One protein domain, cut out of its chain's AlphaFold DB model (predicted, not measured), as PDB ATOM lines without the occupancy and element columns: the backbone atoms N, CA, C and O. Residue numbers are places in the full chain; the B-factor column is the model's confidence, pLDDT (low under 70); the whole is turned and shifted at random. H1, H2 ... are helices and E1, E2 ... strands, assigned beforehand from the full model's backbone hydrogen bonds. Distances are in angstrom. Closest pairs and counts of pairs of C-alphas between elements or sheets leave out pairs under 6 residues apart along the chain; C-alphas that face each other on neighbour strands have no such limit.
ATOM      1  N   GLU A  22     -19.949 -61.358  -3.839       74.75
ATOM      2  CA  GLU A  22     -19.159 -60.135  -3.820       74.75
ATOM      3  C   GLU A  22     -18.749 -59.855  -5.260       74.75
ATOM      4  O   GLU A  22     -17.769 -60.385  -5.785       74.75
ATOM      5  N   GLN A  23     -19.578 -59.077  -5.947       86.25
ATOM      6  CA  GLN A  23     -19.267 -58.602  -7.277       86.25
ATOM      7  C   GLN A  23     -18.163 -57.561  -7.127       86.25
ATOM      8  O   GLN A  23     -18.335 -56.564  -6.431       86.25
ATOM      9  N   TRP A  24     -17.021 -57.794  -7.760       90.25
ATOM     10  CA  TRP A  24     -15.907 -56.854  -7.744       90.25
ATOM     11  C   TRP A  24     -16.076 -55.818  -8.847       90.25
ATOM     12  O   TRP A  24     -16.367 -56.161  -9.994       90.25
ATOM     13  N   GLU A  25     -15.855 -54.553  -8.511       92.56
ATOM     14  CA  GLU A  25     -15.681 -53.490  -9.495       92.56
ATOM     15  C   GLU A  25     -14.203 -53.116  -9.614       92.56
ATOM     16  O   GLU A  25     -13.464 -53.115  -8.626       92.56
ATOM     17  N   TYR A  26     -13.782 -52.794 -10.837       94.75
ATOM     18  CA  TYR A  26     -12.402 -52.453 -11.166       94.75
ATOM     19  C   TYR A  26     -12.325 -51.065 -11.786       94.75
ATOM     20  O   TYR A  26     -13.196 -50.662 -12.561       94.75
ATOM     21  N   LYS A  27     -11.244 -50.352 -11.482       95.25
ATOM     22  CA  LYS A  27     -10.951 -49.038 -12.051       95.25
ATOM     23  C   LYS A  27      -9.473 -48.941 -12.388       95.25
ATOM     24  O   LYS A  27      -8.630 -49.301 -11.574       95.25
ATOM     25  N   VAL A  28      -9.168 -48.406 -13.566       97.25
ATOM     26  CA  VAL A  28      -7.796 -48.080 -13.967       97.25
ATOM     27  C   VAL A  28      -7.635 -46.567 -13.967       97.25
ATOM     28  O   VAL A  28      -8.388 -45.866 -14.644       97.25
ATOM     29  N   VAL A  29      -6.668 -46.062 -13.205       96.88
ATOM     30  CA  VAL A  29      -6.267 -44.652 -13.232       96.88
ATOM     31  C   VAL A  29      -4.978 -44.540 -14.021       96.88
ATOM     32  O   VAL A  29      -3.985 -45.182 -13.683       96.88
ATOM     33  N   LYS A  30      -5.005 -43.719 -15.068       97.25
ATOM     34  CA  LYS A  30      -3.870 -43.488 -15.956       97.25
ATOM     35  C   LYS A  30      -3.163 -42.197 -15.574       97.25
ATOM     36  O   LYS A  30      -3.812 -41.158 -15.475       97.25
ATOM     37  N   VAL A  31      -1.849 -42.260 -15.401       96.81
ATOM     38  CA  VAL A  31      -1.002 -41.096 -15.135       96.81
ATOM     39  C   VAL A  31      -0.019 -40.969 -16.284       96.81
ATOM     40  O   VAL A  31       0.905 -41.771 -16.410       96.81
ATOM     41  N   ALA A  32      -0.270 -39.994 -17.153       94.81
ATOM     42  CA  ALA A  32       0.614 -39.685 -18.263       94.81
ATOM     43  C   ALA A  32       1.851 -38.945 -17.752       94.81
ATOM     44  O   ALA A  32       1.748 -38.066 -16.893       94.81
ATOM     45  N   GLY A  33       3.008 -39.316 -18.288       91.88
ATOM     46  CA  GLY A  33       4.226 -38.553 -18.095       91.88
ATOM     47  C   GLY A  33       4.172 -37.255 -18.900       91.88
ATOM     48  O   GLY A  33       3.481 -37.171 -19.916       91.88
ATOM     49  N   HIS A  34       4.907 -36.251 -18.450       90.25
ATOM     50  CA  HIS A  34       5.139 -35.012 -19.184       90.25
ATOM     51  C   HIS A  34       6.624 -34.866 -19.497       90.25
ATOM     52  O   HIS A  34       7.469 -35.525 -18.883       90.25
ATOM     53  N   ASP A  35       6.949 -34.017 -20.465       86.69
ATOM     54  CA  ASP A  35       8.339 -33.803 -20.844       86.69
ATOM     55  C   ASP A  35       9.144 -33.230 -19.670       86.69
ATOM     56  O   ASP A  35       8.638 -32.469 -18.834       86.69
ATOM     57  N   ALA A  36      10.402 -33.659 -19.585       82.75
ATOM     58  CA  ALA A  36      11.362 -33.119 -18.639       82.75
ATOM     59  C   ALA A  36      11.811 -31.717 -19.077       82.75
ATOM     60  O   ALA A  36      11.872 -31.421 -20.269       82.75
ATOM     61  N   GLU A  37      12.200 -30.875 -18.116       80.06
ATOM     62  CA  GLU A  37      12.755 -29.541 -18.404       80.06
ATOM     63  C   GLU A  37      14.051 -29.613 -19.228       80.06
ATOM     64  O   GLU A  37      14.358 -28.716 -20.010       80.06
ATOM     65  N   ILE A  38      14.805 -30.704 -19.071       71.81
ATOM     66  CA  ILE A  38      16.041 -30.983 -19.801       71.81
ATOM     67  C   ILE A  38      15.782 -32.160 -20.739       71.81
ATOM     68  O   ILE A  38      15.300 -33.201 -20.298       71.81
ATOM     69  N   ALA A  39      16.162 -32.016 -22.012       69.12
ATOM     70  CA  ALA A  39      16.002 -33.052 -23.035       69.12
ATOM     71  C   ALA A  39      14.540 -33.499 -23.243       69.12
ATOM     72  O   ALA A  39      14.276 -34.692 -23.368       69.12
ATOM     73  N   ALA A  40      13.601 -32.548 -23.308       72.12
ATOM     74  CA  ALA A  40      12.173 -32.799 -23.536       72.12
ATOM     75  C   ALA A  40      11.909 -33.805 -24.676       72.12
ATOM     76  O   ALA A  40      11.132 -34.751 -24.520       72.12
ATOM     77  N   ASP A  41      12.652 -33.664 -25.777       68.88
ATOM     78  CA  ASP A  41      12.428 -34.452 -26.985       68.88
ATOM     79  C   ASP A  41      12.898 -35.914 -26.859       68.88
ATOM     80  O   ASP A  41      12.245 -36.813 -27.367       68.88
ATOM     81  N   PHE A  42      13.994 -36.202 -26.153       68.94
ATOM     82  CA  PHE A  42      14.622 -37.542 -26.166       68.94
ATOM     83  C   PHE A  42      14.873 -38.146 -24.777       68.94
ATOM     84  O   PHE A  42      15.373 -39.266 -24.659       68.94
ATOM     85  N   GLY A  43      14.552 -37.413 -23.715       73.25
ATOM     86  CA  GLY A  43      14.706 -37.838 -22.330       73.25
ATOM     87  C   GLY A  43      13.562 -38.722 -21.837       73.25
ATOM     88  O   GLY A  43      12.556 -38.949 -22.514       73.25
ATOM     89  N   THR A  44      13.700 -39.227 -20.613       82.44
ATOM     90  CA  THR A  44      12.611 -39.910 -19.905       82.44
ATOM     91  C   THR A  44      11.502 -38.923 -19.555       82.44
ATOM     92  O   THR A  44      11.795 -37.803 -19.137       82.44
ATOM     93  N   LEU A  45      10.240 -39.347 -19.655       89.06
ATOM     94  CA  LEU A  45       9.134 -38.542 -19.140       89.06
ATOM     95  C   LEU A  45       9.183 -38.458 -17.614       89.06
ATOM     96  O   LEU A  45       9.595 -39.399 -16.931       89.06
ATOM     97  N   VAL A  46       8.709 -37.335 -17.096       92.19
ATOM     98  CA  VAL A  46       8.546 -37.075 -15.669       92.19
ATOM     99  C   VAL A  46       7.100 -37.351 -15.278       92.19
ATOM    100  O   VAL A  46       6.168 -37.032 -16.013       92.19
ATOM    101  N   PHE A  47       6.904 -37.958 -14.112       94.06
ATOM    102  CA  PHE A  47       5.587 -38.272 -13.570       94.06
ATOM    103  C   PHE A  47       5.375 -37.480 -12.284       94.06
ATOM    104  O   PHE A  47       6.225 -37.492 -11.394       94.06
ATOM    105  N   ALA A  48       4.234 -36.800 -12.184       92.62
ATOM    106  CA  ALA A  48       3.869 -36.055 -10.986       92.62
ATOM    107  C   ALA A  48       3.673 -36.992  -9.782       92.62
ATOM    108  O   ALA A  48       3.224 -38.129  -9.948       92.62
ATOM    109  N   ASP A  49       3.920 -36.493  -8.568       94.44
ATOM    110  CA  ASP A  49       3.620 -37.226  -7.336       94.44
ATOM    111  C   ASP A  49       2.119 -37.548  -7.239       94.44
ATOM    112  O   ASP A  49       1.257 -36.665  -7.258       94.44
ATOM    113  N   GLN A  50       1.807 -38.840  -7.136       95.62
ATOM    114  CA  GLN A  50       0.440 -39.356  -7.079       95.62
ATOM    115  C   GLN A  50      -0.033 -39.667  -5.656       95.62
ATOM    116  O   GLN A  50      -1.145 -40.169  -5.482       95.62
ATOM    117  N   THR A  51       0.757 -39.349  -4.626       96.44
ATOM    118  CA  THR A  51       0.444 -39.643  -3.219       96.44
ATOM    119  C   THR A  51      -0.952 -39.157  -2.816       96.44
ATOM    120  O   THR A  51      -1.717 -39.892  -2.189       96.44
ATOM    121  N   ALA A  52      -1.348 -37.948  -3.229       96.69
ATOM    122  CA  ALA A  52      -2.677 -37.409  -2.938       96.69
ATOM    123  C   ALA A  52      -3.817 -38.229  -3.580       96.69
ATOM    124  O   ALA A  52      -4.832 -38.489  -2.930       96.69
ATOM    125  N   MET A  53      -3.643 -38.668  -4.831       96.12
ATOM    126  CA  MET A  53      -4.614 -39.500  -5.552       96.12
ATOM    127  C   MET A  53      -4.728 -40.889  -4.920       96.12
ATOM    128  O   MET A  53      -5.840 -41.343  -4.647       96.12
ATOM    129  N   LEU A  54      -3.595 -41.524  -4.609       96.69
ATOM    130  CA  LEU A  54      -3.548 -42.836  -3.959       96.69
ATOM    131  C   LEU A  54      -4.234 -42.807  -2.586       96.69
ATOM    132  O   LEU A  54      -5.083 -43.649  -2.295       96.69
ATOM    133  N   ASN A  55      -3.950 -41.781  -1.778       97.25
ATOM    134  CA  ASN A  55      -4.602 -41.584  -0.482       97.25
ATOM    135  C   ASN A  55      -6.112 -41.356  -0.617       97.25
ATOM    136  O   ASN A  55      -6.889 -41.856   0.198       97.25
ATOM    137  N   LYS A  56      -6.549 -40.610  -1.638       96.50
ATOM    138  CA  LYS A  56      -7.977 -40.418  -1.922       96.50
ATOM    139  C   LYS A  56      -8.651 -41.742  -2.291       96.50
ATOM    140  O   LYS A  56      -9.704 -42.041  -1.737       96.50
ATOM    141  N   MET A  57      -8.035 -42.546  -3.157       95.62
ATOM    142  CA  MET A  57      -8.558 -43.863  -3.534       95.62
ATOM    143  C   MET A  57      -8.711 -44.786  -2.324       95.62
ATOM    144  O   MET A  57      -9.782 -45.361  -2.135       95.62
ATOM    145  N   GLY A  58      -7.697 -44.844  -1.456       94.88
ATOM    146  CA  GLY A  58      -7.769 -45.617  -0.214       94.88
ATOM    147  C   GLY A  58      -8.911 -45.166   0.705       94.88
ATOM    148  O   GLY A  58      -9.662 -45.998   1.209       94.88
ATOM    149  N   LYS A  59      -9.118 -43.849   0.866       96.19
ATOM    150  CA  LYS A  59     -10.250 -43.296   1.642       96.19
ATOM    151  C   LYS A  59     -11.618 -43.641   1.047       96.19
ATOM    152  O   LYS A  59     -12.583 -43.779   1.789       96.19
ATOM    153  N   GLU A  60     -11.708 -43.779  -0.273       93.69
ATOM    154  CA  GLU A  60     -12.926 -44.173  -0.995       93.69
ATOM    155  C   GLU A  60     -13.161 -45.700  -1.017       93.69
ATOM    156  O   GLU A  60     -14.102 -46.170  -1.665       93.69
ATOM    157  N   GLY A  61     -12.322 -46.476  -0.321       94.56
ATOM    158  CA  GLY A  61     -12.435 -47.932  -0.221       94.56
ATOM    159  C   GLY A  61     -11.889 -48.693  -1.428       94.56
ATOM    160  O   GLY A  61     -12.189 -49.874  -1.580       94.56
ATOM    161  N   TRP A  62     -11.118 -48.037  -2.300       96.62
ATOM    162  CA  TRP A  62     -10.418 -48.703  -3.395       96.62
ATOM    163  C   TRP A  62      -9.106 -49.322  -2.907       96.62
ATOM    164  O   TRP A  62      -8.273 -48.648  -2.302       96.62
ATOM    165  N   GLU A  63      -8.895 -50.591  -3.239       96.50
ATOM    166  CA  GLU A  63      -7.651 -51.319  -3.006       96.50
ATOM    167  C   GLU A  63      -6.804 -51.297  -4.280       96.50
ATOM    168  O   GLU A  63      -7.279 -51.695  -5.347       96.50
ATOM    169  N   LEU A  64      -5.554 -50.837  -4.187       97.19
ATOM    170  CA  LEU A  64      -4.592 -50.928  -5.286       97.19
ATOM    171  C   LEU A  64      -4.112 -52.376  -5.418       97.19
ATOM    172  O   LEU A  64      -3.531 -52.916  -4.482       97.19
ATOM    173  N   VAL A  65      -4.321 -52.989  -6.583       97.31
ATOM    174  CA  VAL A  65      -3.987 -54.405  -6.816       97.31
ATOM    175  C   VAL A  65      -2.868 -54.627  -7.814       97.31
ATOM    176  O   VAL A  65      -2.240 -55.681  -7.801       97.31
ATOM    177  N   SER A  66      -2.631 -53.673  -8.710       97.44
ATOM    178  CA  SER A  66      -1.564 -53.782  -9.698       97.44
ATOM    179  C   SER A  66      -1.175 -52.412 -10.236       97.44
ATOM    180  O   SER A  66      -1.971 -51.470 -10.210       97.44
ATOM    181  N   ALA A  67       0.046 -52.324 -10.753       97.25
ATOM    182  CA  ALA A  67       0.513 -51.203 -11.545       97.25
ATOM    183  C   ALA A  67       1.269 -51.725 -12.773       97.25
ATOM    184  O   ALA A  67       2.054 -52.666 -12.662       97.25
ATOM    185  N   TYR A  68       1.036 -51.122 -13.937       97.62
ATOM    186  CA  TYR A  68       1.755 -51.455 -15.169       97.62
ATOM    187  C   TYR A  68       2.028 -50.209 -16.008       97.62
ATOM    188  O   TYR A  68       1.344 -49.193 -15.889       97.62
ATOM    189  N   THR A  69       3.034 -50.288 -16.870       96.81
ATOM    190  CA  THR A  69       3.478 -49.174 -17.711       96.81
ATOM    191  C   THR A  69       3.069 -49.376 -19.162       96.81
ATOM    192  O   THR A  69       3.190 -50.477 -19.691       96.81
ATOM    193  N   GLU A  70       2.640 -48.307 -19.825       95.06
ATOM    194  CA  GLU A  70       2.548 -48.251 -21.286       95.06
ATOM    195  C   GLU A  70       3.786 -47.536 -21.829       95.06
ATOM    196  O   GLU A  70       4.163 -46.471 -21.337       95.06
ATOM    197  N   THR A  71       4.418 -48.113 -22.847       91.62
ATOM    198  CA  THR A  71       5.547 -47.512 -23.565       91.62
ATOM    199  C   THR A  71       5.049 -46.746 -24.787       91.62
ATOM    200  O   THR A  71       4.232 -47.265 -25.546       91.62
ATOM    201  N   GLY A  72       5.559 -45.537 -25.001       84.31
ATOM    202  CA  GLY A  72       5.330 -44.730 -26.199       84.31
ATOM    203  C   GLY A  72       6.629 -44.467 -26.955       84.31
ATOM    204  O   GLY A  72       7.720 -44.642 -26.414       84.31
ATOM    205  N   THR A  73       6.516 -44.046 -28.212       79.00
ATOM    206  CA  THR A  73       7.663 -43.721 -29.071       79.00
ATOM    207  C   THR A  73       8.263 -42.358 -28.731       79.00
ATOM    208  O   THR A  73       7.515 -41.415 -28.483       79.00
ATOM    209  N   ALA A  74       9.589 -42.238 -28.785       71.19
ATOM    210  CA  ALA A  74      10.347 -41.036 -28.422       71.19
ATOM    211  C   ALA A  74      11.162 -40.436 -29.598       71.19
ATOM    212  O   ALA A  74      12.207 -39.860 -29.349       71.19
ATOM    213  N   PHE A  75      10.664 -40.544 -30.846       62.19
ATOM    214  CA  PHE A  75      11.207 -40.048 -32.146       62.19
ATOM    215  C   PHE A  75      12.077 -40.984 -33.032       62.19
ATOM    216  O   PHE A  75      12.940 -41.706 -32.553       62.19
ATOM    217  N   PRO A  76      11.898 -40.979 -34.375       53.97
ATOM    218  CA  PRO A  76      12.463 -41.985 -35.284       53.97
ATOM    219  C   PRO A  76      13.988 -41.901 -35.427       53.97
ATOM    220  O   PRO A  76      14.569 -40.824 -35.500       53.97
ATOM    221  N   ASN A  77      14.621 -43.061 -35.587       50.53
ATOM    222  CA  ASN A  77      16.075 -43.250 -35.577       50.53
ATOM    223  C   ASN A  77      16.822 -42.813 -36.865       50.53
ATOM    224  O   ASN A  77      17.918 -43.302 -37.111       50.53
ATOM    225  N   PHE A  78      16.254 -41.959 -37.732       53.66
ATOM    226  CA  PHE A  78      16.862 -41.655 -39.040       53.66
ATOM    227  C   PHE A  78      16.567 -40.229 -39.536       53.66
ATOM    228  O   PHE A  78      15.409 -39.895 -39.778       53.66
ATOM    229  N   ASP A  89      16.897 -47.728 -28.035       61.97
ATOM    230  CA  ASP A  89      15.470 -48.003 -27.888       61.97
ATOM    231  C   ASP A  89      14.695 -46.689 -28.022       61.97
ATOM    232  O   ASP A  89      14.781 -45.796 -27.181       61.97
ATOM    233  N   ASN A  90      13.934 -46.565 -29.107       72.81
ATOM    234  CA  ASN A  90      13.100 -45.402 -29.411       72.81
ATOM    235  C   ASN A  90      11.763 -45.443 -28.642       72.81
ATOM    236  O   ASN A  90      10.688 -45.111 -29.148       72.81
ATOM    237  N   THR A  91      11.798 -45.938 -27.415       81.69
ATOM    238  CA  THR A  91      10.603 -46.073 -26.595       81.69
ATOM    239  C   THR A  91      10.896 -45.630 -25.183       81.69
ATOM    240  O   THR A  91      11.916 -46.001 -24.607       81.69
ATOM    241  N   ARG A  92       9.971 -44.870 -24.606       86.44
ATOM    242  CA  ARG A  92       9.994 -44.458 -23.202       86.44
ATOM    243  C   ARG A  92       8.658 -44.785 -22.551       86.44
ATOM    244  O   ARG A  92       7.639 -44.863 -23.235       86.44
ATOM    245  N   THR A  93       8.640 -44.971 -21.235       91.88
ATOM    246  CA  THR A  93       7.376 -45.094 -20.496       91.88
ATOM    247  C   THR A  93       6.560 -43.822 -20.694       91.88
ATOM    248  O   THR A  93       7.014 -42.733 -20.356       91.88
ATOM    249  N   ALA A  94       5.366 -43.975 -21.257       92.69
ATOM    250  CA  ALA A  94       4.439 -42.892 -21.549       92.69
ATOM    251  C   ALA A  94       3.402 -42.722 -20.434       92.69
ATOM    252  O   ALA A  94       3.046 -41.604 -20.068       92.69
ATOM    253  N   VAL A  95       2.919 -43.839 -19.884       96.38
ATOM    254  CA  VAL A  95       1.824 -43.847 -18.908       96.38
ATOM    255  C   VAL A  95       2.093 -44.885 -17.828       96.38
ATOM    256  O   VAL A  95       2.492 -46.010 -18.126       96.38
ATOM    257  N   VAL A  96       1.814 -44.525 -16.579       97.19
ATOM    258  CA  VAL A  96       1.696 -45.470 -15.464       97.19
ATOM    259  C   VAL A  96       0.214 -45.699 -15.184       97.19
ATOM    260  O   VAL A  96      -0.541 -44.757 -14.940       97.19
ATOM    261  N   ASN A  97      -0.214 -46.956 -15.235       97.94
ATOM    262  CA  ASN A  97      -1.582 -47.375 -14.967       97.94
ATOM    263  C   ASN A  97      -1.670 -48.005 -13.584       97.94
ATOM    264  O   ASN A  97      -1.005 -49.004 -13.320       97.94
ATOM    265  N   PHE A  98      -2.545 -47.473 -12.738       98.00
ATOM    266  CA  PHE A  98      -2.867 -48.028 -11.428       98.00
ATOM    267  C   PHE A  98      -4.209 -48.753 -11.497       98.00
ATOM    268  O   PHE A  98      -5.226 -48.150 -11.843       98.00
ATOM    269  N   VAL A  99      -4.214 -50.046 -11.180       98.00
ATOM    270  CA  VAL A  99      -5.411 -50.889 -11.179       98.00
ATOM    271  C   VAL A  99      -5.930 -51.009  -9.759       98.00
ATOM    272  O   VAL A  99      -5.232 -51.502  -8.874       98.00
ATOM    273  N   PHE A 100      -7.176 -50.606  -9.563       97.81
ATOM    274  CA  PHE A 100      -7.875 -50.687  -8.294       97.81
ATOM    275  C   PHE A 100      -9.050 -51.656  -8.373       97.81
ATOM    276  O   PHE A 100      -9.691 -51.768  -9.422       97.81
ATOM    277  N   LYS A 101      -9.372 -52.290  -7.244       95.56
ATOM    278  CA  LYS A 101     -10.614 -53.047  -7.048       95.56
ATOM    279  C   LYS A 101     -11.347 -52.579  -5.790       95.56
ATOM    280  O   LYS A 101     -10.721 -52.052  -4.873       95.56
ATOM    281  N   ARG A 102     -12.654 -52.820  -5.724       94.38
ATOM    282  CA  ARG A 102     -13.439 -52.820  -4.476       94.38
ATOM    283  C   ARG A 102     -14.696 -53.677  -4.636       94.38
ATOM    284  O   ARG A 102     -15.043 -54.055  -5.756       94.38
ATOM    285  N   ILE A 103     -15.371 -53.982  -3.529       91.38
ATOM    286  CA  ILE A 103     -16.683 -54.642  -3.568       91.38
ATOM    287  C   ILE A 103     -17.691 -53.652  -4.163       91.38
ATOM    288  O   ILE A 103     -17.815 -52.529  -3.676       91.38
ATOM    289  N   SER A 104     -18.388 -54.073  -5.217       83.50
ATOM    290  CA  SER A 104     -19.376 -53.275  -5.939       83.50
ATOM    291  C   SER A 104     -20.519 -52.863  -5.019       83.50
ATOM    292  O   SER A 104     -21.139 -53.696  -4.356       83.50
ATOM    293  N   ASP A 105     -20.844 -51.573  -5.030       76.88
ATOM    294  CA  ASP A 105     -22.015 -51.027  -4.342       76.88
ATOM    295  C   ASP A 105     -23.292 -51.049  -5.209       76.88
ATOM    296  O   ASP A 105     -24.336 -50.539  -4.796       76.88
ATOM    297  N   GLY A 106     -23.215 -51.617  -6.421       66.62
ATOM    298  CA  GLY A 106     -24.320 -51.740  -7.376       66.62
ATOM    299  C   GLY A 106     -24.775 -50.425  -8.028       66.62
ATOM    300  O   GLY A 106     -25.632 -50.447  -8.914       66.62
ATOM    301  N   LYS A 107     -24.213 -49.264  -7.660       66.69
ATOM    302  CA  LYS A 107     -24.686 -47.952  -8.150       66.69
ATOM    303  C   LYS A 107     -24.316 -47.676  -9.610       66.69
ATOM    304  O   LYS A 107     -25.025 -46.943 -10.304       66.69
ATOM    305  N   GLU A 108     -23.222 -48.261 -10.089       62.75
ATOM    306  CA  GLU A 108     -22.761 -48.160 -11.483       62.75
ATOM    307  C   GLU A 108     -23.715 -48.855 -12.473       62.75
ATOM    308  O   GLU A 108     -24.003 -48.309 -13.542       62.75
ATOM    309  N   GLU A 109     -24.269 -50.020 -12.116       60.28
ATOM    310  CA  GLU A 109     -25.215 -50.747 -12.978       60.28
ATOM    311  C   GLU A 109     -26.532 -49.981 -13.153       60.28
ATOM    312  O   GLU A 109     -27.038 -49.850 -14.271       60.28
ATOM    313  N   VAL A 110     -27.029 -49.372 -12.072       59.81
ATOM    314  CA  VAL A 110     -28.229 -48.522 -12.097       59.81
ATOM    315  C   VAL A 110     -28.040 -47.326 -13.041       59.81
ATOM    316  O   VAL A 110     -28.932 -47.010 -13.830       59.81
ATOM    317  N   LYS A 111     -26.857 -46.693 -13.043       60.72
ATOM    318  CA  LYS A 111     -26.539 -45.595 -13.976       60.72
ATOM    319  C   LYS A 111     -26.452 -46.048 -15.436       60.72
ATOM    320  O   LYS A 111     -26.886 -45.305 -16.318       60.72
ATOM    321  N   LYS A 112     -25.907 -47.237 -15.719       60.28
ATOM    322  CA  LYS A 112     -25.834 -47.777 -17.093       60.28
ATOM    323  C   LYS A 112     -27.218 -48.098 -17.658       60.28
ATOM    324  O   LYS A 112     -27.464 -47.830 -18.831       60.28
ATOM    325  N   LEU A 113     -28.124 -48.623 -16.832       60.91
ATOM    326  CA  LEU A 113     -29.511 -48.897 -17.220       60.91
ATOM    327  C   LEU A 113     -30.313 -47.611 -17.461       60.91
ATOM    328  O   LEU A 113     -31.091 -47.551 -18.408       60.91
ATOM    329  N   ALA A 114     -30.077 -46.563 -16.666       57.97
ATOM    330  CA  ALA A 114     -30.725 -45.264 -16.842       57.97
ATOM    331  C   ALA A 114     -30.317 -44.539 -18.139       57.97
ATOM    332  O   ALA A 114     -31.116 -43.793 -18.685       57.97
ATOM    333  N   LYS A 115     -29.102 -44.772 -18.657       59.34
ATOM    334  CA  LYS A 115     -28.637 -44.212 -19.944       59.34
ATOM    335  C   LYS A 115     -29.131 -44.967 -21.187       59.34
ATOM    336  O   LYS A 115     -28.900 -44.496 -22.295       59.34
ATOM    337  N   LYS A 116     -29.727 -46.153 -21.023       54.66
ATOM    338  CA  LYS A 116     -30.238 -46.992 -22.126       54.66
ATOM    339  C   LYS A 116     -31.741 -46.813 -22.395       54.66
ATOM    340  O   LYS A 116     -32.242 -47.443 -23.324       54.66
TER     341      LYS A 116
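AT A GLANCE: This is residues 22 to 78 and 89 to 116 of the 117 residues of the protein "DUF4177 domain-containing protein" of Prevotella sp. AM34-19LB (UniProt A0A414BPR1). The domain is a long, twisted ribbon of three strands, with E3 in the middle between E1 and E2, and a short helix, H1, that only grazes this sheet. A second short helix, H2, follows E3 at one end of the ribbon, and residues 109 to 116, of which 109 to 114 belong to H2, stick out from the rest. The printed part has 85 residues, with three named strands and two named helices in the order E1, H1, E2, E3, H2; the sheet order is E1, E3, E2, antiparallel throughout, and the class is mixed, helices and strands. The whole is elongated, spanning 52 by 31 by 19 A, and only just loose, close to extended, with a radius of gyration of the C-alphas of 17.4 A.

IN THESE COORDINATES: The longest strand, E3, holds residues 91 to 103 and measures 36.7 A from first to last C-alpha, ending with C-alpha 103 at (-16.683, -54.642, -3.568). E1, residues 24 to 32, is 26.0 A long and begins with C-alpha 24 at (-15.907, -56.854, -7.744). E2, residues 63 to 73, is 31.2 A long. H1, residues 51 to 59, is 12.3 A long. H2, residues 107 to 114, is 10.9 A long and ends with C-alpha 114 at (-30.725, -45.264, -16.842).

HOW THE PARTS SIT: E3 is the inner strand of the sheet, and E1 and E2 are its edge strands. E1 and E3 are antiparallel at 155 degrees between their directions, with N 27 and O 100 at 2.9 A and N 100 and O 27 at 2.8 A, within hydrogen-bond range. E3 and E2 are antiparallel at 159 degrees, with N 97 and O 68 at 2.8 A and N 68 and O 97 at 3.0 A, within the same range. E1, H1 and E2 form a split strand-helix-strand unit, two strands running the same way with E3 between them in the sheet, and its crossover is right-handed. H1 is on the sheet but only grazes it, with its residues 53 to 58; the closest C-alphas of H1 and E2 are those of Met 57 and Glu 63, 7.5 A apart. H2 is not on the sheet, and it is apart from E1, H1 and E2. In H1 and H2 every O i to N i+4 pair is within hydrogen-bond range.

THE WHOLE: The two C-alphas farthest apart are those of Glu 22 and Phe 78, at 53.7 A. Residues 79 to 88 are not printed, and C-alphas 78 and 89 are 12.9 A apart across this cut, which falls in the link from E2 to E3. The link from E1 to H1, residues 33 to 50, is long; those from H1 to E2 and from E3 to H2 are tight. The mean pLDDT of the printed part is 84.4, with values under 70 at residue 39, residues 41 to 42, residues 75 to 78, residue 89 and residues 106 to 116.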